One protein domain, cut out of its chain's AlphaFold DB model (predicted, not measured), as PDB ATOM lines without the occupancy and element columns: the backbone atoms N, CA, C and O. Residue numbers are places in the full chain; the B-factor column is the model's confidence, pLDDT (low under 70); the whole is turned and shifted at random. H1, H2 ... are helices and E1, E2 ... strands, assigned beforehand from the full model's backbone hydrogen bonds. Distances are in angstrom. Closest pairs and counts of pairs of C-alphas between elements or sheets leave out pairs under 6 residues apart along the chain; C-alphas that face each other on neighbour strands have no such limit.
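This is residues 22 to 177 of the 455 residues of an uncharacterized protein of Kutzneria albida DSM 43870 (UniProt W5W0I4). What is the main picture? A small sheet of three parallel strands, E1, E2 and E3, makes one end of the domain, and the long helix H6 runs along much of its length, with H2 and the first part of H4 packed on it. Across from H6, H3 packs on both H1 and H5, while H4 and H7 only graze the sheet with residues 111 to 115 and 167 to 170. What are the order and size? The 156 printed residues hold seven helices and three strands in the order H1 H2 H3 E1 H4 E2 H5 H6 H7 E3, mostly helix, with sheet order E1, E2, E3. The whole is compact, with a radius of gyration of the C-alphas of 15.4 A and spans of 46 by 39 by 28 A.

Where are the strands? E1 is residues 83 to 86, E2 residues 121 to 124, 9.8 A long, and E3 residues 171 to 173, ending at C-alpha 173 at (18.742, -9.921, 122.271). Where are the helices? H6, residues 142 to 164, is 32.2 A long; H4, residues 101 to 115, 20.0 A; H3, residues 57 to 69, 18.2 A; and H5, residues 129 to 137, 12.4 A. H1, residues 34 to 41, begins at C-alpha 34 at (15.199, -5.747, 114.301); H2 is residues 47 to 54 and H7 residues 167 to 170.

How is the sheet paired? E1 and E2 are parallel, with N 86 and O 123 at 2.8 A; E2 and E3 are parallel, with N 172 and O 122 at 2.8 A. E1, H4, E2 form a strand-helix-strand unit, two parallel neighbour strands with a helix between, and its crossover is right-handed; E2, H5 H6 H7, E3 form another. What touches the hub, H6? H2 touches it at a steep tilt of 53 degrees, closest at the C-alphas of Gly 47 and Met 153, 3.8 A; H4 touches its residues 154 to 162, closest at the C-alphas of Phe 101 and Ser 154, 5.1 A. H1 and H5 only just touch it, with 3 pairs of C-alphas within 8 A each, and H5 and H6 form a helical hairpin. What of H3 and the helix backbones? H3 touches H5, closest at the C-alphas of Ala 67 and Ala 129, 4.5 A, and H1, closest at the C-alphas of Trp 38 and Leu 63, 6.4 A, but is apart from H6. Every O i to N i+4 pair is within hydrogen-bond range in H1, H2, H3, H5 and H6, and 7 of 11 in H4; H7 is too short for such a pair.

How far does it reach? The two C-alphas farthest apart, those of Lys 81 and Ser 141, are 47.0 A apart. Which links are long, and where is confidence low? H3 to E1 and E1 to H4 are long links, of 13 and 14 residues, and the printed part has no cut. Residues 22 to 23 and 72 to 73 have pLDDT under 70.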
ATOM      1  N   PHE A  22       0.857  -3.307 132.939       61.03
ATOM      2  CA  PHE A  22       1.949  -3.547 132.009       61.03
ATOM      3  C   PHE A  22       1.421  -4.231 130.759       61.03
ATOM      4  O   PHE A  22       0.601  -5.146 130.849       61.03
ATOM      5  N   ALA A  23       1.928  -3.811 129.598       67.88
ATOM      6  CA  ALA A  23       1.803  -4.618 128.395       67.88
ATOM      7  C   ALA A  23       2.253  -6.056 128.719       67.88
ATOM      8  O   ALA A  23       3.209  -6.225 129.491       67.88
ATOM      9  N   PRO A  24       1.565  -7.080 128.180       74.56
ATOM     10  CA  PRO A  24       1.943  -8.467 128.415       74.56
ATOM     11  C   PRO A  24       3.421  -8.654 128.072       74.56
ATOM     12  O   PRO A  24       3.924  -8.048 127.119       74.56
ATOM     13  N   ALA A  25       4.118  -9.449 128.884       78.50
ATOM     14  CA  ALA A  25       5.520  -9.735 128.635       78.50
ATOM     15  C   ALA A  25       5.670 -10.342 127.234       78.50
ATOM     16  O   ALA A  25       4.907 -11.234 126.852       78.50
ATOM     17  N   LYS A  26       6.620  -9.820 126.460       81.19
ATOM     18  CA  LYS A  26       6.950 -10.371 125.148       81.19
ATOM     19  C   LYS A  26       7.909 -11.530 125.384       81.19
ATOM     20  O   LYS A  26       8.930 -11.361 126.052       81.19
ATOM     21  N   GLU A  27       7.585 -12.688 124.829       83.25
ATOM     22  CA  GLU A  27       8.525 -13.801 124.781       83.25
ATOM     23  C   GLU A  27       9.727 -13.397 123.918       83.25
ATOM     24  O   GLU A  27       9.558 -12.907 122.795       83.25
ATOM     25  N   ILE A  28      10.941 -13.529 124.464       85.88
ATOM     26  CA  ILE A  28      12.154 -13.227 123.703       85.88
ATOM     27  C   ILE A  28      12.356 -14.344 122.682       85.88
ATOM     28  O   ILE A  28      12.399 -15.519 123.042       85.88
ATOM     29  N   GLN A  29      12.527 -13.970 121.419       91.50
ATOM     30  CA  GLN A  29      12.868 -14.912 120.361       91.50
ATOM     31  C   GLN A  29      14.385 -15.050 120.245       91.50
ATOM     32  O   GLN A  29      15.123 -14.064 120.246       91.50
ATOM     33  N   LEU A  30      14.839 -16.295 120.154       94.31
ATOM     34  CA  LEU A  30      16.244 -16.647 119.991       94.31
ATOM     35  C   LEU A  30      16.774 -16.123 118.649       94.31
ATOM     36  O   LEU A  30      16.124 -16.295 117.620       94.31
ATOM     37  N   GLY A  31      17.928 -15.459 118.668       94.88
ATOM     38  CA  GLY A  31      18.611 -14.931 117.485       94.88
ATOM     39  C   GLY A  31      17.911 -13.774 116.768       94.88
ATOM     40  O   GLY A  31      18.484 -13.212 115.839       94.88
ATOM     41  N   HIS A  32      16.703 -13.390 117.185       95.44
ATOM     42  CA  HIS A  32      15.913 -12.355 116.526       95.44
ATOM     43  C   HIS A  32      16.363 -10.950 116.941       95.44
ATOM     44  O   HIS A  32      16.419 -10.627 118.131       95.44
ATOM     45  N   HIS A  33      16.582 -10.071 115.965       96.44
ATOM     46  CA  HIS A  33      16.890  -8.660 116.194       96.44
ATOM     47  C   HIS A  33      16.382  -7.804 115.029       96.44
ATOM     48  O   HIS A  33      16.600  -8.162 113.879       96.44
ATOM     49  N   TRP A  34      15.807  -6.630 115.313       96.62
ATOM     50  CA  TRP A  34      15.199  -5.747 114.301       96.62
ATOM     51  C   TRP A  34      16.146  -5.385 113.138       96.62
ATOM     52  O   TRP A  34      15.728  -5.244 111.994       96.62
ATOM     53  N   LEU A  35      17.449  -5.240 113.419       97.88
ATOM     54  CA  LEU A  35      18.447  -4.946 112.384       97.88
ATOM     55  C   LEU A  35      18.753  -6.164 111.494       97.88
ATOM     56  O   LEU A  35      19.136  -5.977 110.345       97.88
ATOM     57  N   LEU A  36      18.579  -7.393 111.998       98.31
ATOM     58  CA  LEU A  36      18.702  -8.606 111.182       98.31
ATOM     59  C   LEU A  36      17.549  -8.700 110.179       98.31
ATOM     60  O   LEU A  36      17.801  -9.046 109.031       98.31
ATOM     61  N   ASP A  37      16.337  -8.292 110.567       98.00
ATOM     62  CA  ASP A  37      15.190  -8.228 109.650       98.00
ATOM     63  C   ASP A  37      15.488  -7.293 108.469       98.00
ATOM     64  O   ASP A  37      15.235  -7.632 107.315       98.00
ATOM     65  N   TRP A  38      16.098  -6.134 108.744       98.56
ATOM     66  CA  TRP A  38      16.528  -5.198 107.703       98.56
ATOM     67  C   TRP A  38      17.650  -5.764 106.819       98.56
ATOM     68  O   TRP A  38      17.629  -5.579 105.603       98.56
ATOM     69  N   ILE A  39      18.625  -6.459 107.417       98.69
ATOM     70  CA  ILE A  39      19.705  -7.143 106.688       98.69
ATOM     71  C   ILE A  39      19.125  -8.160 105.699       98.69
ATOM     72  O   ILE A  39      19.544  -8.187 104.542       98.69
ATOM     73  N   ASP A  40      18.153  -8.958 106.143       98.56
ATOM     74  CA  ASP A  40      17.549 -10.023 105.342       98.56
ATOM     75  C   ASP A  40      16.624  -9.465 104.254       98.56
ATOM     76  O   ASP A  40      16.665  -9.931 103.115       98.56
ATOM     77  N   GLU A  41      15.844  -8.422 104.562       98.56
ATOM     78  CA  GLU A  41      14.935  -7.770 103.608       98.56
ATOM     79  C   GLU A  41      15.676  -7.187 102.388       98.56
ATOM     80  O   GLU A  41      15.146  -7.205 101.274       98.56
ATOM     81  N   PHE A  42      16.911  -6.702 102.571       98.44
ATOM     82  CA  PHE A  42      17.704  -6.051 101.518       98.44
ATOM     83  C   PHE A  42      18.930  -6.847 101.037       98.44
ATOM     84  O   PHE A  42      19.761  -6.284 100.307       98.44
ATOM     85  N   ASP A  43      19.025  -8.127 101.417       98.12
ATOM     86  CA  ASP A  43      20.121  -9.053 101.078       98.12
ATOM     87  C   ASP A  43      21.508  -8.436 101.337       98.12
ATOM     88  O   ASP A  43      22.351  -8.276 100.447       98.12
ATOM     89  N   ILE A  44      21.717  -7.974 102.570       98.38
ATOM     90  CA  ILE A  44      22.950  -7.301 102.978       98.38
ATOM     91  C   ILE A  44      23.982  -8.341 103.406       98.38
ATOM     92  O   ILE A  44      23.851  -8.992 104.438       98.38
ATOM     93  N   GLN A  45      25.053  -8.454 102.625       98.25
ATOM     94  CA  GLN A  45      26.108  -9.453 102.841       98.25
ATOM     95  C   GLN A  45      27.339  -8.896 103.563       98.25
ATOM     96  O   GLN A  45      28.217  -9.649 103.974       98.25
ATOM     97  N   SER A  46      27.421  -7.572 103.696       98.50
ATOM     98  CA  SER A  46      28.502  -6.872 104.384       98.50
ATOM     99  C   SER A  46      28.048  -5.479 104.802       98.50
ATOM    100  O   SER A  46      27.091  -4.924 104.249       98.50
ATOM    101  N   GLY A  47      28.780  -4.865 105.720       97.81
ATOM    102  CA  GLY A  47      28.584  -3.474 106.078       97.81
ATOM    103  C   GLY A  47      28.818  -2.519 104.895       97.81
ATOM    104  O   GLY A  47      28.153  -1.490 104.816       97.81
ATOM    105  N   GLN A  48      29.663  -2.877 103.921       97.75
ATOM    106  CA  GLN A  48      29.836  -2.095 102.690       97.75
ATOM    107  C   GLN A  48      28.555  -2.087 101.842       97.75
ATOM    108  O   GLN A  48      28.086  -1.025 101.433       97.75
ATOM    109  N   THR A  49      27.937  -3.256 101.645       98.12
ATOM    110  CA  THR A  49      26.637  -3.361 100.966       98.12
ATOM    111  C   THR A  49      25.568  -2.564 101.715       98.12
ATOM    112  O   THR A  49      24.716  -1.935 101.095       98.12
ATOM    113  N   ALA A  50      25.628  -2.511 103.048       97.69
ATOM    114  CA  ALA A  50      24.708  -1.690 103.827       97.69
ATOM    115  C   ALA A  50      24.845  -0.190 103.535       97.69
ATOM    116  O   ALA A  50      23.826   0.493 103.429       97.69
ATOM    117  N   ILE A  51      26.073   0.316 103.361       97.81
ATOM    118  CA  ILE A  51      26.328   1.715 102.980       97.81
ATOM    119  C   ILE A  51      25.689   2.020 101.617       97.81
ATOM    120  O   ILE A  51      25.022   3.042 101.453       97.81
ATOM    121  N   GLU A  52      25.827   1.107 100.657       97.81
ATOM    122  CA  GLU A  52      25.182   1.227  99.346       97.81
ATOM    123  C   GLU A  52      23.650   1.227  99.462       97.81
ATOM    124  O   GLU A  52      22.977   1.992  98.769       97.81
ATOM    125  N   ARG A  53      23.082   0.412 100.365       97.88
ATOM    126  CA  ARG A  53      21.630   0.368 100.602       97.88
ATOM    127  C   ARG A  53      21.100   1.645 101.240       97.88
ATOM    128  O   ARG A  53      20.080   2.142 100.772       97.88
ATOM    129  N   ILE A  54      21.760   2.206 102.253       97.44
ATOM    130  CA  ILE A  54      21.272   3.437 102.907       97.44
ATOM    131  C   ILE A  54      21.381   4.683 102.019       97.44
ATOM    132  O   ILE A  54      20.722   5.680 102.301       97.44
ATOM    133  N   ALA A  55      22.162   4.635 100.935       96.25
ATOM    134  CA  ALA A  55      22.164   5.685  99.917       96.25
ATOM    135  C   ALA A  55      20.857   5.717  99.098       96.25
ATOM    136  O   ALA A  55      20.560   6.711  98.432       96.25
ATOM    137  N   LEU A  56      20.063   4.640  99.139       97.50
ATOM    138  CA  LEU A  56      18.763   4.553  98.486       97.50
ATOM    139  C   LEU A  56      17.646   4.985  99.463       97.50
ATOM    140  O   LEU A  56      17.604   4.498 100.596       97.50
ATOM    141  N   PRO A  57      16.677   5.821  99.033       96.81
ATOM    142  CA  PRO A  57      15.618   6.315  99.920       96.81
ATOM    143  C   PRO A  57      14.755   5.212 100.547       96.81
ATOM    144  O   PRO A  57      14.372   5.319 101.706       96.81
ATOM    145  N   GLY A  58      14.455   4.150  99.791       98.19
ATOM    146  CA  GLY A  58      13.615   3.038 100.249       98.19
ATOM    147  C   GLY A  58      14.219   2.276 101.437       98.19
ATOM    148  O   GLY A  58      13.619   2.281 102.511       98.19
ATOM    149  N   PRO A  59      15.410   1.663 101.291       98.38
ATOM    150  CA  PRO A  59      16.075   0.965 102.389       98.38
ATOM    151  C   PRO A  59      16.331   1.836 103.621       98.38
ATOM    152  O   PRO A  59      16.137   1.354 104.737       98.38
ATOM    153  N   LEU A  60      16.711   3.111 103.454       98.12
ATOM    154  CA  LEU A  60      16.896   4.028 104.588       98.12
ATOM    155  C   LEU A  60      15.575   4.315 105.319       98.12
ATOM    156  O   LEU A  60      15.532   4.263 106.549       98.12
ATOM    157  N   ALA A  61      14.487   4.572 104.584       98.25
ATOM    158  CA  ALA A  61      13.165   4.770 105.176       98.25
ATOM    159  C   ALA A  61      12.692   3.517 105.928       98.25
ATOM    160  O   ALA A  61      12.162   3.626 107.032       98.25
ATOM    161  N   ARG A  62      12.949   2.327 105.373       98.38
ATOM    162  CA  ARG A  62      12.626   1.053 106.020       98.38
ATOM    163  C   ARG A  62      13.451   0.810 107.286       98.38
ATOM    164  O   ARG A  62      12.903   0.362 108.290       98.38
ATOM    165  N   LEU A  63      14.741   1.154 107.271       98.38
ATOM    166  CA  LEU A  63      15.602   1.095 108.458       98.38
ATOM    167  C   LEU A  63      15.053   1.988 109.579       98.38
ATOM    168  O   LEU A  63      14.963   1.561 110.730       98.38
ATOM    169  N   TYR A  64      14.658   3.216 109.232       98.12
ATOM    170  CA  TYR A  64      14.042   4.161 110.163       98.12
ATOM    171  C   TYR A  64      12.712   3.636 110.720       98.12
ATOM    172  O   TYR A  64      12.479   3.709 111.927       98.12
ATOM    173  N   GLU A  65      11.859   3.071 109.863       97.88
ATOM    174  CA  GLU A  65      10.576   2.480 110.251       97.88
ATOM    175  C   GLU A  65      10.758   1.340 111.264       97.88
ATOM    176  O   GLU A  65      10.141   1.360 112.330       97.88
ATOM    177  N   LEU A  66      11.649   0.381 110.981       97.06
ATOM    178  CA  LEU A  66      11.957  -0.726 111.893       97.06
ATOM    179  C   LEU A  66      12.500  -0.213 113.233       97.06
ATOM    180  O   LEU A  66      12.042  -0.646 114.293       97.06
ATOM    181  N   ALA A  67      13.401   0.772 113.202       96.38
ATOM    182  CA  ALA A  67      13.932   1.398 114.409       96.38
ATOM    183  C   ALA A  67      12.854   2.141 115.230       96.38
ATOM    184  O   ALA A  67      12.940   2.195 116.458       96.38
ATOM    185  N   CYS A  68      11.831   2.706 114.582       95.06
ATOM    186  CA  CYS A  68      10.698   3.349 115.256       95.06
ATOM    187  C   CYS A  68       9.702   2.345 115.844       95.06
ATOM    188  O   CYS A  68       9.113   2.614 116.894       95.06
ATOM    189  N   ASN A  69       9.514   1.209 115.173       93.94
ATOM    190  CA  ASN A  69       8.594   0.153 115.593       93.94
ATOM    191  C   ASN A  69       9.141  -0.672 116.768       93.94
ATOM    192  O   ASN A  69       8.359  -1.285 117.506       93.94
ATOM    193  N   GLU A  70      10.459  -0.667 116.975       90.06
ATOM    194  CA  GLU A  70      11.081  -1.347 118.104       90.06
ATOM    195  C   GLU A  70      10.713  -0.658 119.428       90.06
ATOM    196  O   GLU A  70      11.129   0.461 119.749       90.06
ATOM    197  N   LYS A  71       9.891  -1.344 120.227       80.44
ATOM    198  CA  LYS A  71       9.382  -0.808 121.492       80.44
ATOM    199  C   LYS A  71      10.510  -0.688 122.511       80.44
ATOM    200  O   LYS A  71      11.227  -1.639 122.799       80.44
ATOM    201  N   THR A  72      10.617   0.483 123.128       66.44
ATOM    202  CA  THR A  72      11.699   0.790 124.070       66.44
ATOM    203  C   THR A  72      11.514   0.182 125.461       66.44
ATOM    204  O   THR A  72      12.499  -0.006 126.169       66.44
ATOM    205  N   ALA A  73      10.280  -0.146 125.847       62.38
ATOM    206  CA  ALA A  73       9.938  -0.724 127.141       62.38
ATOM    207  C   ALA A  73       9.212  -2.057 126.931       62.38
ATOM    208  O   ALA A  73       7.992  -2.102 126.766       62.38
ATOM    209  N   VAL A  74       9.976  -3.146 126.912       71.06
ATOM    210  CA  VAL A  74       9.441  -4.504 126.820       71.06
ATOM    211  C   VAL A  74       9.821  -5.242 128.092       71.06
ATOM    212  O   VAL A  74      10.989  -5.285 128.469       71.06
ATOM    213  N   ARG A  75       8.821  -5.805 128.774       76.94
ATOM    214  CA  ARG A  75       9.075  -6.814 129.799       76.94
ATOM    215  C   ARG A  75       9.355  -8.122 129.096       76.94
ATOM    216  O   ARG A  75       8.548  -8.561 128.276       76.94
ATOM    217  N   TYR A  76      10.475  -8.722 129.446       82.56
ATOM    218  CA  TYR A  76      10.882  -9.998 128.908       82.56
ATOM    219  C   TYR A  76      10.664 -11.094 129.943       82.56
ATOM    220  O   TYR A  76      10.895 -10.891 131.136       82.56
ATOM    221  N   THR A  77      10.224 -12.257 129.483       83.25
ATOM    222  CA  THR A  77      10.245 -13.494 130.266       83.25
ATOM    223  C   THR A  77      11.342 -14.387 129.725       83.25
ATOM    224  O   THR A  77      11.428 -14.585 128.513       83.25
ATOM    225  N   MET A  78      12.171 -14.929 130.617       80.06
ATOM    226  CA  MET A  78      13.245 -15.836 130.227       80.06
ATOM    227  C   MET A  78      12.690 -17.221 129.889       80.06
ATOM    228  O   MET A  78      12.104 -17.858 130.766       80.06
ATOM    229  N   PRO A  79      12.900 -17.723 128.660       72.38
ATOM    230  CA  PRO A  79      12.423 -19.050 128.278       72.38
ATOM    231  C   PRO A  79      13.268 -20.180 128.887       72.38
ATOM    232  O   PRO A  79      12.779 -21.299 129.029       72.38
ATOM    233  N   ASN A  80      14.527 -19.921 129.270       76.25
ATOM    234  CA  ASN A  80      15.441 -20.952 129.763       76.25
ATOM    235  C   ASN A  80      16.197 -20.514 131.029       76.25
ATOM    236  O   ASN A  80      16.649 -19.376 131.132       76.25
ATOM    237  N   LYS A  81      16.360 -21.448 131.978       76.56
ATOM    238  CA  LYS A  81      17.037 -21.244 133.271       76.56
ATOM    239  C   LYS A  81      18.565 -21.218 133.171       76.56
ATOM    240  O   LYS A  81      19.222 -20.890 134.148       76.56
ATOM    241  N   ASN A  82      19.125 -21.585 132.019       86.69
ATOM    242  CA  ASN A  82      20.566 -21.755 131.839       86.69
ATOM    243  C   ASN A  82      21.184 -20.708 130.904       86.69
ATOM    244  O   ASN A  82      22.048 -21.010 130.077       86.69
ATOM    245  N   ALA A  83      20.663 -19.489 130.991       91.31
ATOM    246  CA  ALA A  83      21.139 -18.343 130.244       91.31
ATOM    247  C   ALA A  83      22.003 -17.449 131.133       91.31
ATOM    248  O   ALA A  83      21.816 -17.413 132.349       91.31
ATOM    249  N   ILE A  84      22.909 -16.702 130.518       92.00
ATOM    250  CA  ILE A  84      23.747 -15.718 131.199       92.00
ATOM    251  C   ILE A  84      23.656 -14.365 130.517       92.00
ATOM    252  O   ILE A  84      23.637 -14.273 129.292       92.00
ATOM    253  N   ILE A  85      23.615 -13.311 131.315       92.88
ATOM    254  CA  ILE A  85      23.649 -11.929 130.858       92.88
ATOM    255  C   ILE A  85      25.103 -11.583 130.588       92.88
ATOM    256  O   ILE A  85      25.913 -11.564 131.511       92.88
ATOM    257  N   GLY A  86      25.441 -11.307 129.335       92.44
ATOM    258  CA  GLY A  86      26.684 -10.619 129.017       92.44
ATOM    259  C   GLY A  86      26.512  -9.148 129.363       92.44
ATOM    260  O   GLY A  86      25.530  -8.547 128.949       92.44
ATOM    261  N   GLY A  87      27.420  -8.564 130.137       91.12
ATOM    262  CA  GLY A  87      27.450  -7.127 130.392       91.12
ATOM    263  C   GLY A  87      27.873  -6.326 129.165       91.12
ATOM    264  O   GLY A  87      28.149  -6.904 128.116       91.12
ATOM    265  N   GLN A  88      27.995  -5.004 129.290       88.81
ATOM    266  CA  GLN A  88      28.282  -4.149 128.131       88.81
ATOM    267  C   GLN A  88      29.561  -4.505 127.368       88.81
ATOM    268  O   GLN A  88      29.643  -4.237 126.180       88.81
ATOM    269  N   GLY A  89      30.546  -5.162 127.983       87.12
ATOM    270  CA  GLY A  89      31.709  -5.667 127.243       87.12
ATOM    271  C   GLY A  89      31.375  -6.711 126.162       87.12
ATOM    272  O   GLY A  89      32.153  -6.870 125.227       87.12
ATOM    273  N   PHE A  90      30.232  -7.393 126.270       90.00
ATOM    274  CA  PHE A  90      29.747  -8.418 125.337       90.00
ATOM    275  C   PHE A  90      28.701  -7.911 124.345       90.00
ATOM    276  O   PHE A  90      28.414  -8.589 123.358       90.00
ATOM    277  N   ASP A  91      28.106  -6.750 124.607       92.75
ATOM    278  CA  ASP A  91      26.999  -6.251 123.803       92.75
ATOM    279  C   ASP A  91      27.480  -5.846 122.406       92.75
ATOM    280  O   ASP A  91      28.413  -5.059 122.231       92.75
ATOM    281  N   ILE A  92      26.774  -6.303 121.373       90.50
ATOM    282  CA  ILE A  92      27.037  -5.869 119.994       90.50
ATOM    283  C   ILE A  92      26.723  -4.370 119.850       90.50
ATOM    284  O   ILE A  92      27.337  -3.668 119.046       90.50
ATOM    285  N   GLY A  93      25.781  -3.855 120.642       84.25
ATOM    286  CA  GLY A  93      25.439  -2.434 120.707       84.25
ATOM    287  C   GLY A  93      26.253  -1.608 121.706       84.25
ATOM    288  O   GLY A  93      25.944  -0.425 121.864       84.25
ATOM    289  N   ALA A  94      27.252  -2.197 122.378       84.94
ATOM    290  CA  ALA A  94      27.935  -1.587 123.517       84.94
ATOM    291  C   ALA A  94      28.441  -0.168 123.245       84.94
ATOM    292  O   ALA A  94      29.087   0.100 122.224       84.94
ATOM    293  N   GLN A  95      28.213   0.719 124.215       80.50
ATOM    294  CA  GLN A  95      28.799   2.060 124.230       80.50
ATOM    295  C   GLN A  95      30.167   2.075 124.927       80.50
ATOM    296  O   GLN A  95      31.021   2.895 124.590       80.50
ATOM    297  N   THR A  96      30.400   1.158 125.870       77.56
ATOM    298  CA  THR A  96      31.663   1.019 126.605       77.56
ATOM    299  C   THR A  96      32.593   0.022 125.915       77.56
ATOM    300  O   THR A  96      32.783  -1.100 126.380       77.56
ATOM    301  N   GLY A  97      33.173   0.400 124.781       82.50
ATOM    302  CA  GLY A  97      34.152  -0.449 124.105       82.50
ATOM    303  C   GLY A  97      34.577   0.086 122.747       82.50
ATOM    304  O   GLY A  97      34.038   1.072 122.247       82.50
ATOM    305  N   CYS A  98      35.554  -0.583 122.139       86.62
ATOM    306  CA  CYS A  98      35.923  -0.337 120.752       86.62
ATOM    307  C   CYS A  98      34.728  -0.682 119.840       86.62
ATOM    308  O   CYS A  98      34.303  -1.840 119.804       86.62
ATOM    309  N   PRO A  99      34.170   0.284 119.084       87.94
ATOM    310  CA  PRO A  99      33.000   0.035 118.253       87.94
ATOM    311  C   PRO A  99      33.347  -0.662 116.935       87.94
ATOM    312  O   PRO A  99      32.434  -0.969 116.182       87.94
ATOM    313  N   GLY A 100      34.631  -0.859 116.621       92.00
ATOM    314  CA  GLY A 100      35.089  -1.455 115.368       92.00
ATOM    315  C   GLY A 100      34.862  -2.964 115.310       92.00
ATOM    316  O   GLY A 100      35.001  -3.657 116.320       92.00
ATOM    317  N   PHE A 101      34.563  -3.460 114.110       95.19
ATOM    318  CA  PHE A 101      34.305  -4.873 113.844       95.19
ATOM    319  C   PHE A 101      35.430  -5.776 114.364       95.19
ATOM    320  O   PHE A 101      35.151  -6.678 115.142       95.19
ATOM    321  N   ASP A 102      36.695  -5.474 114.050       94.19
ATOM    322  CA  ASP A 102      37.855  -6.288 114.457       94.19
ATOM    323  C   ASP A 102      37.983  -6.481 115.973       94.19
ATOM    324  O   ASP A 102      38.489  -7.498 116.444       94.19
ATOM    325  N   CYS A 103      37.574  -5.483 116.760       91.38
ATOM    326  CA  CYS A 103      37.569  -5.588 118.214       91.38
ATOM    327  C   CYS A 103      36.434  -6.505 118.684       91.38
ATOM    328  O   CYS A 103      36.628  -7.342 119.564       91.38
ATOM    329  N   ARG A 104      35.245  -6.338 118.099       91.75
ATOM    330  CA  ARG A 104      34.026  -7.047 118.499       91.75
ATOM    331  C   ARG A 104      34.024  -8.502 118.059       91.75
ATOM    332  O   ARG A 104      33.635  -9.353 118.849       91.75
ATOM    333  N   SER A 105      34.507  -8.798 116.855       93.88
ATOM    334  CA  SER A 105      34.677 -10.171 116.376       93.88
ATOM    335  C   SER A 105      35.627 -10.947 117.283       93.88
ATOM    336  O   SER A 105      35.287 -12.045 117.695       93.88
ATOM    337  N   LYS A 106      36.734 -10.342 117.736       91.56
ATOM    338  CA  LYS A 106      37.634 -10.963 118.728       91.56
ATOM    339  C   LYS A 106      36.963 -11.226 120.073       91.56
ATOM    340  O   LYS A 106      37.225 -12.260 120.676       91.56
ATOM    341  N   ILE A 107      36.127 -10.308 120.561       89.56
ATOM    342  CA  ILE A 107      35.362 -10.525 121.801       89.56
ATOM    343  C   ILE A 107      34.374 -11.683 121.615       89.56
ATOM    344  O   ILE A 107      34.291 -12.563 122.469       89.56
ATOM    345  N   ILE A 108      33.668 -11.723 120.482       91.75
ATOM    346  CA  ILE A 108      32.777 -12.830 120.123       91.75
ATOM    347  C   ILE A 108      33.547 -14.155 120.068       91.75
ATOM    348  O   ILE A 108      33.136 -15.140 120.681       91.75
ATOM    349  N   ASP A 109      34.681 -14.163 119.379       90.75
ATOM    350  CA  ASP A 109      35.434 -15.380 119.104       90.75
ATOM    351  C   ASP A 109      36.126 -15.936 120.351       90.75
ATOM    352  O   ASP A 109      36.197 -17.153 120.509       90.75
ATOM    353  N   ASN A 110      36.607 -15.064 121.243       85.44
ATOM    354  CA  ASN A 110      37.382 -15.470 122.415       85.44
ATOM    355  C   ASN A 110      36.536 -15.574 123.686       85.44
ATOM    356  O   ASN A 110      36.671 -16.543 124.429       85.44
ATOM    357  N   GLU A 111      35.693 -14.578 123.962       86.12
ATOM    358  CA  GLU A 111      35.039 -14.426 125.266       86.12
ATOM    359  C   GLU A 111      33.638 -15.052 125.265       86.12
ATOM    360  O   GLU A 111      33.287 -15.807 126.173       86.12
ATOM    361  N   LEU A 112      32.832 -14.812 124.219       84.19
ATOM    362  CA  LEU A 112      31.506 -15.443 124.121       84.19
ATOM    363  C   LEU A 112      31.606 -16.952 123.898       84.19
ATOM    364  O   LEU A 112      30.802 -17.699 124.455       84.19
ATOM    365  N   ALA A 113      32.618 -17.414 123.161       80.50
ATOM    366  CA  ALA A 113      32.917 -18.839 123.046       80.50
ATOM    367  C   ALA A 113      33.126 -19.487 124.422       80.50
ATOM    368  O   ALA A 113      32.512 -20.511 124.720       80.50
ATOM    369  N   GLN A 114      33.921 -18.851 125.287       82.62
ATOM    370  CA  GLN A 114      34.192 -19.371 126.625       82.62
ATOM    371  C   GLN A 114      32.919 -19.499 127.459       82.62
ATOM    372  O   GLN A 114      32.695 -20.515 128.117       82.62
ATOM    373  N   ILE A 115      32.041 -18.501 127.378       87.75
ATOM    374  CA  ILE A 115      30.755 -18.514 128.076       87.75
ATOM    375  C   ILE A 115      29.883 -19.694 127.635       87.75
ATOM    376  O   ILE A 115      29.267 -20.358 128.474       87.75
ATOM    377  N   LEU A 116      29.857 -19.999 126.335       88.81
ATOM    378  CA  LEU A 116      29.057 -21.098 125.790       88.81
ATOM    379  C   LEU A 116      29.540 -22.492 126.222       88.81
ATOM    380  O   LEU A 116      28.833 -23.467 125.975       88.81
ATOM    381  N   HIS A 117      30.684 -22.622 126.905       83.00
ATOM    382  CA  HIS A 117      31.044 -23.873 127.585       83.00
ATOM    383  C   HIS A 117      30.201 -24.133 128.829       83.00
ATOM    384  O   HIS A 117      29.955 -25.286 129.188       83.00
ATOM    385  N   PHE A 118      29.795 -23.064 129.508       83.50
ATOM    386  CA  PHE A 118      29.186 -23.134 130.830       83.50
ATOM    387  C   PHE A 118      27.707 -22.812 130.813       83.50
ATOM    388  O   PHE A 118      27.018 -23.235 131.737       83.50
ATOM    389  N   PHE A 119      27.222 -22.117 129.785       89.31
ATOM    390  CA  PHE A 119      25.845 -21.648 129.663       89.31
ATOM    391  C   PHE A 119      25.251 -22.064 128.328       89.31
ATOM    392  O   PHE A 119      25.957 -22.172 127.325       89.31
ATOM    393  N   ASP A 120      23.940 -22.308 128.311       91.00
ATOM    394  CA  ASP A 120      23.294 -22.704 127.066       91.00
ATOM    395  C   ASP A 120      23.079 -21.527 126.131       91.00
ATOM    396  O   ASP A 120      23.212 -21.691 124.917       91.00
ATOM    397  N   TYR A 121      22.768 -20.371 126.715       94.12
ATOM    398  CA  TYR A 121      22.407 -19.159 126.004       94.12
ATOM    399  C   TYR A 121      23.090 -17.947 126.617       94.12
ATOM    400  O   TYR A 121      23.305 -17.875 127.827       94.12
ATOM    401  N   THR A 122      23.350 -16.960 125.778       94.50
ATOM    402  CA  THR A 122      23.780 -15.627 126.172       94.50
ATOM    403  C   THR A 122      22.634 -14.648 125.976       94.50
ATOM    404  O   THR A 122      21.825 -14.778 125.060       94.50
ATOM    405  N   ILE A 123      22.537 -13.671 126.860       95.06
ATOM    406  CA  ILE A 123      21.601 -12.561 126.768       95.06
ATOM    407  C   ILE A 123      22.455 -11.310 126.654       95.06
ATOM    408  O   ILE A 123      23.269 -11.040 127.536       95.06
ATOM    409  N   MET A 124      22.292 -10.560 125.575       94.69
ATOM    410  CA  MET A 124      23.093  -9.367 125.313       94.69
ATOM    411  C   MET A 124      22.255  -8.293 124.630       94.69
ATOM    412  O   MET A 124      21.193  -8.571 124.069       94.69
ATOM    413  N   GLU A 125      22.742  -7.062 124.654       94.31
ATOM    414  CA  GLU A 125      22.136  -5.962 123.919       94.31
ATOM    415  C   GLU A 125      22.677  -5.908 122.481       94.31
ATOM    416  O   GLU A 125      23.885  -5.883 122.222       94.31
ATOM    417  N   GLY A 126      21.756  -5.901 121.517       95.31
ATOM    418  CA  GLY A 126      22.071  -5.674 120.110       95.31
ATOM    419  C   GLY A 126      22.205  -4.182 119.777       95.31
ATOM    420  O   GLY A 126      22.093  -3.319 120.649       95.31
ATOM    421  N   PRO A 127      22.439  -3.829 118.505       95.62
ATOM    422  CA  PRO A 127      22.391  -2.444 118.046       95.62
ATOM    423  C   PRO A 127      21.115  -1.695 118.469       95.62
ATOM    424  O   PRO A 127      19.998  -2.072 118.118       95.62
ATOM    425  N   SER A 128      21.286  -0.578 119.183       94.06
ATOM    426  CA  SER A 128      20.164   0.221 119.689       94.06
ATOM    427  C   SER A 128      19.352   0.871 118.562       94.06
ATOM    428  O   SER A 128      19.847   1.733 117.831       94.06
ATOM    429  N   ALA A 129      18.069   0.507 118.480       94.56
ATOM    430  CA  ALA A 129      17.093   1.126 117.583       94.56
ATOM    431  C   ALA A 129      16.936   2.633 117.844       94.56
ATOM    432  O   ALA A 129      16.870   3.428 116.910       94.56
ATOM    433  N   PHE A 130      16.959   3.049 119.117       93.12
ATOM    434  CA  PHE A 130      16.868   4.462 119.494       93.12
ATOM    435  C   PHE A 130      18.042   5.275 118.938       93.12
ATOM    436  O   PHE A 130      17.835   6.331 118.341       93.12
ATOM    437  N   GLU A 131      19.263   4.763 119.104       92.56
ATOM    438  CA  GLU A 131      20.474   5.411 118.592       92.56
ATOM    439  C   GLU A 131      20.479   5.458 117.062       92.56
ATOM    440  O   GLU A 131      20.892   6.462 116.488       92.56
ATOM    441  N   CYS A 132      19.996   4.401 116.398       95.88
ATOM    442  CA  CYS A 132      19.855   4.380 114.944       95.88
ATOM    443  C   CYS A 132      18.860   5.441 114.460       95.88
ATOM    444  O   CYS A 132      19.191   6.238 113.588       95.88
ATOM    445  N   ARG A 133      17.663   5.488 115.058       96.44
ATOM    446  CA  ARG A 133      16.622   6.467 114.724       96.44
ATOM    447  C   ARG A 133      17.136   7.897 114.867       96.44
ATOM    448  O   ARG A 133      17.033   8.681 113.930       96.44
ATOM    449  N   LYS A 134      17.734   8.204 116.021       95.19
ATOM    450  CA  LYS A 134      18.306   9.521 116.302       95.19
ATOM    451  C   LYS A 134      19.398   9.886 115.295       95.19
ATOM    452  O   LYS A 134      19.414  11.001 114.793       95.19
ATOM    453  N   ALA A 135      20.285   8.945 114.968       95.25
ATOM    454  CA  ALA A 135      21.342   9.193 113.993       95.25
ATOM    455  C   ALA A 135      20.787   9.496 112.591       95.25
ATOM    456  O   ALA A 135      21.347  10.352 111.916       95.25
ATOM    457  N   ILE A 136      19.688   8.846 112.183       96.88
ATOM    458  CA  ILE A 136      18.996   9.123 110.913       96.88
ATOM    459  C   ILE A 136      18.348  10.517 110.922       96.88
ATOM    460  O   ILE A 136      18.446  11.248 109.940       96.88
ATOM    461  N   GLU A 137      17.719  10.914 112.032       96.25
ATOM    462  CA  GLU A 137      17.115  12.250 112.205       96.25
ATOM    463  C   GLU A 137      18.155  13.381 112.164       96.25
ATOM    464  O   GLU A 137      17.837  14.507 111.788       96.25
ATOM    465  N   GLU A 138      19.404  13.076 112.524       94.56
ATOM    466  CA  GLU A 138      20.538  14.003 112.567       94.56
ATOM    467  C   GLU A 138      21.427  13.936 111.300       94.56
ATOM    468  O   GLU A 138      22.557  14.435 111.299       94.56
ATOM    469  N   LEU A 139      20.947  13.340 110.197       94.88
ATOM    470  CA  LEU A 139      21.637  13.313 108.893       94.88
ATOM    471  C   LEU A 139      21.564  14.670 108.166       94.88
ATOM    472  O   LEU A 139      21.075  14.779 107.044       94.88
ATOM    473  N   ASP A 140      22.047  15.722 108.818       93.75
ATOM    474  CA  ASP A 140      22.067  17.097 108.312       93.75
ATOM    475  C   ASP A 140      23.394  17.503 107.644       93.75
ATOM    476  O   ASP A 140      23.499  18.585 107.061       93.75
ATOM    477  N   SER A 141      24.421  16.656 107.733       92.44
ATOM    478  CA  SER A 141      25.777  16.961 107.290       92.44
ATOM    479  C   SER A 141      26.499  15.726 106.751       92.44
ATOM    480  O   SER A 141      26.182  14.579 107.077       92.44
ATOM    481  N   GLU A 142      27.520  15.957 105.923       92.25
ATOM    482  CA  GLU A 142      28.393  14.890 105.414       92.25
ATOM    483  C   GLU A 142      29.117  14.166 106.564       92.25
ATOM    484  O   GLU A 142      29.241  12.944 106.560       92.25
ATOM    485  N   GLU A 143      29.519  14.902 107.607       90.06
ATOM    486  CA  GLU A 143      30.171  14.332 108.789       90.06
ATOM    487  C   GLU A 143      29.223  13.426 109.594       90.06
ATOM    488  O   GLU A 143      29.624  12.334 110.011       90.06
ATOM    489  N   SER A 144      27.970  13.845 109.838       91.81
ATOM    490  CA  SER A 144      26.992  12.991 110.528       91.81
ATOM    491  C   SER A 144      26.647  11.754 109.702       91.81
ATOM    492  O   SER A 144      26.621  10.653 110.257       91.81
ATOM    493  N   SER A 145      26.527  11.912 108.382       93.88
ATOM    494  CA  SER A 145      26.301  10.816 107.436       93.88
ATOM    495  C   SER A 145      27.428   9.787 107.451       93.88
ATOM    496  O   SER A 145      27.167   8.592 107.598       93.88
ATOM    497  N   LEU A 146      28.685  10.234 107.389       93.88
ATOM    498  CA  LEU A 146      29.842   9.344 107.445       93.88
ATOM    499  C   LEU A 146      29.920   8.600 108.787       93.88
ATOM    500  O   LEU A 146      30.129   7.387 108.811       93.88
ATOM    501  N   ARG A 147      29.699   9.294 109.913       91.94
ATOM    502  CA  ARG A 147      29.686   8.655 111.242       91.94
ATOM    503  C   ARG A 147      28.584   7.612 111.373       91.94
ATOM    504  O   ARG A 147      28.832   6.539 111.927       91.94
ATOM    505  N   PHE A 148      27.384   7.921 110.885       95.56
ATOM    506  CA  PHE A 148      26.269   6.981 110.874       95.56
ATOM    507  C   PHE A 148      26.606   5.745 110.036       95.56
ATOM    508  O   PHE A 148      26.512   4.629 110.549       95.56
ATOM    509  N   ALA A 149      27.093   5.943 108.807       96.56
ATOM    510  CA  ALA A 149      27.496   4.869 107.904       96.56
ATOM    511  C   ALA A 149      28.560   3.954 108.531       96.56
ATOM    512  O   ALA A 149      28.388   2.738 108.547       96.56
ATOM    513  N   MET A 150      29.615   4.518 109.130       94.81
ATOM    514  CA  MET A 150      30.672   3.738 109.788       94.81
ATOM    515  C   MET A 150      30.158   2.931 110.988       94.81
ATOM    516  O   MET A 150      30.539   1.772 111.168       94.81
ATOM    517  N   LYS A 151      29.291   3.525 111.820       94.62
ATOM    518  CA  LYS A 151      28.699   2.836 112.978       94.62
ATOM    519  C   LYS A 151      27.784   1.698 112.524       94.62
ATOM    520  O   LYS A 151      27.879   0.595 113.058       94.62
ATOM    521  N   LEU A 152      26.937   1.957 111.527       96.50
ATOM    522  CA  LEU A 152      26.024   0.969 110.959       96.50
ATOM    523  C   LEU A 152      26.786  -0.194 110.312       96.50
ATOM    524  O   LEU A 152      26.477  -1.345 110.605       96.50
ATOM    525  N   MET A 153      27.813   0.107 109.513       97.00
ATOM    526  CA  MET A 153      28.703  -0.881 108.894       97.00
ATOM    527  C   MET A 153      29.264  -1.844 109.945       97.00
ATOM    528  O   MET A 153      29.046  -3.047 109.852       97.00
ATOM    529  N   SER A 154      29.866  -1.310 111.014       96.25
ATOM    530  CA  SER A 154      30.429  -2.142 112.083       96.25
ATOM    531  C   SER A 154      29.381  -2.997 112.807       96.25
ATOM    532  O   SER A 154      29.628  -4.162 113.130       96.25
ATOM    533  N   HIS A 155      28.190  -2.444 113.063       96.75
ATOM    534  CA  HIS A 155      27.087  -3.189 113.675       96.75
ATOM    535  C   HIS A 155      26.648  -4.369 112.800       96.75
ATOM    536  O   HIS A 155      26.446  -5.470 113.315       96.75
ATOM    537  N   ILE A 156      26.531  -4.144 111.493       98.06
ATOM    538  CA  ILE A 156      26.110  -5.153 110.519       98.06
ATOM    539  C   ILE A 156      27.171  -6.232 110.361       98.06
ATOM    540  O   ILE A 156      26.835  -7.404 110.488       98.06
ATOM    541  N   ASP A 157      28.440  -5.863 110.180       98.19
ATOM    542  CA  ASP A 157      29.530  -6.839 110.073       98.19
ATOM    543  C   ASP A 157      29.613  -7.716 111.329       98.19
ATOM    544  O   ASP A 157      29.757  -8.935 111.239       98.19
ATOM    545  N   THR A 158      29.423  -7.122 112.514       97.38
ATOM    546  CA  THR A 158      29.411  -7.873 113.779       97.38
ATOM    547  C   THR A 158      28.239  -8.860 113.847       97.38
ATOM    548  O   THR A 158      28.425 -10.011 114.245       97.38
ATOM    549  N   LEU A 159      27.033  -8.443 113.445       98.00
ATOM    550  CA  LEU A 159      25.846  -9.306 113.419       98.00
ATOM    551  C   LEU A 159      25.960 -10.427 112.377       98.00
ATOM    552  O   LEU A 159      25.600 -11.569 112.664       98.00
ATOM    553  N   LEU A 160      26.484 -10.120 111.189       98.38
ATOM    554  CA  LEU A 160      26.736 -11.100 110.134       98.38
ATOM    555  C   LEU A 160      27.800 -12.114 110.556       98.38
ATOM    556  O   LEU A 160      27.620 -13.307 110.321       98.38
ATOM    557  N   HIS A 161      28.860 -11.677 111.245       97.88
ATOM    558  CA  HIS A 161      29.850 -12.579 111.841       97.88
ATOM    559  C   HIS A 161      29.213 -13.503 112.880       97.88
ATOM    560  O   HIS A 161      29.338 -14.721 112.770       97.88
ATOM    561  N   ALA A 162      28.448 -12.947 113.827       97.06
ATOM    562  CA  ALA A 162      27.718 -13.733 114.824       97.06
ATOM    563  C   ALA A 162      26.773 -14.763 114.171       97.06
ATOM    564  O   ALA A 162      26.684 -15.905 114.626       97.06
ATOM    565  N   ARG A 163      26.104 -14.397 113.070       97.50
ATOM    566  CA  ARG A 163      25.285 -15.320 112.270       97.50
ATOM    567  C   ARG A 163      26.137 -16.415 111.622       97.50
ATOM    568  O   ARG A 163      25.799 -17.589 111.733       97.50
ATOM    569  N   ALA A 164      27.242 -16.047 110.976       97.50
ATOM    570  CA  ALA A 164      28.101 -16.958 110.218       97.50
ATOM    571  C   ALA A 164      28.785 -18.029 111.085       97.50
ATOM    572  O   ALA A 164      29.073 -19.128 110.597       97.50
ATOM    573  N   ILE A 165      29.043 -17.726 112.358       96.31
ATOM    574  CA  ILE A 165      29.592 -18.687 113.326       96.31
ATOM    575  C   ILE A 165      28.510 -19.485 114.072       96.31
ATOM    576  O   ILE A 165      28.855 -20.350 114.869       96.31
ATOM    577  N   GLY A 166      27.224 -19.201 113.839       96.31
ATOM    578  CA  GLY A 166      26.097 -19.863 114.508       96.31
ATOM    579  C   GLY A 166      25.757 -19.318 115.901       96.31
ATOM    580  O   GLY A 166      24.876 -19.859 116.564       96.31
ATOM    581  N   LEU A 167      26.399 -18.234 116.356       95.75
ATOM    582  CA  LEU A 167      26.192 -17.670 117.697       95.75
ATOM    583  C   LEU A 167      24.745 -17.211 117.917       95.75
ATOM    584  O   LEU A 167      24.225 -17.353 119.019       95.75
ATOM    585  N   LEU A 168      24.068 -16.714 116.876       96.12
ATOM    586  CA  LEU A 168      22.681 -16.249 116.997       96.12
ATOM    587  C   LEU A 168      21.714 -17.350 117.467       96.12
ATOM    588  O   LEU A 168      20.737 -17.043 118.145       96.12
ATOM    589  N   ASN A 169      22.025 -18.628 117.218       95.56
ATOM    590  CA  ASN A 169      21.256 -19.772 117.726       95.56
ATOM    591  C   ASN A 169      21.380 -19.956 119.248       95.56
ATOM    592  O   ASN A 169      20.726 -20.818 119.827       95.56
ATOM    593  N   TYR A 170      22.219 -19.164 119.909       95.56
ATOM    594  CA  TYR A 170      22.468 -19.215 121.345       95.56
ATOM    595  C   TYR A 170      22.350 -17.840 122.000       95.56
ATOM    596  O   TYR A 170      22.745 -17.687 123.152       95.56
ATOM    597  N   THR A 171      21.804 -16.841 121.303       95.44
ATOM    598  CA  THR A 171      21.748 -15.465 121.800       95.44
ATOM    599  C   THR A 171      20.323 -14.937 121.855       95.44
ATOM    600  O   THR A 171      19.600 -14.932 120.863       95.44
ATOM    601  N   TYR A 172      19.938 -14.427 123.018       95.56
ATOM    602  CA  TYR A 172      18.753 -13.605 123.205       95.56
ATOM    603  C   TYR A 172      19.155 -12.134 123.177       95.56
ATOM    604  O   TYR A 172      19.958 -11.688 123.999       95.56
ATOM    605  N   PHE A 173      18.570 -11.366 122.261       95.00
ATOM    606  CA  PHE A 173      18.742  -9.921 122.271       95.00
ATOM    607  C   PHE A 173      17.739  -9.281 123.221       95.00
ATOM    608  O   PHE A 173      16.526  -9.385 123.035       95.00
ATOM    609  N   VAL A 174      18.260  -8.615 124.247       93.31
ATOM    610  CA  VAL A 174      17.469  -7.919 125.257       93.31
ATOM    611  C   VAL A 174      17.966  -6.494 125.369       93.31
ATOM    612  O   VAL A 174      19.154  -6.237 125.550       93.31
ATOM    613  N   ARG A 175      17.028  -5.552 125.303       91.38
ATOM    614  CA  ARG A 175      17.319  -4.161 125.627       91.38
ATOM    615  C   ARG A 175      17.516  -4.012 127.130       91.38
ATOM    616  O   ARG A 175      16.604  -4.311 127.903       91.38
ATOM    617  N   LYS A 176      18.667  -3.478 127.519       91.56
ATOM    618  CA  LYS A 176      18.983  -3.193 128.915       91.56
ATOM    619  C   LYS A 176      18.446  -1.811 129.318       91.56
ATOM    620  O   LYS A 176      18.328  -0.915 128.473       91.56
ATOM    621  N   PRO A 177      18.054  -1.610 130.589       88.06
ATOM    622  CA  PRO A 177      17.543  -0.332 131.062       88.06
ATOM    623  C   PRO A 177      18.659   0.715 131.011       88.06
ATOM    624  O   PRO A 177      19.644   0.635 131.735       88.06
TER     625      PRO A 177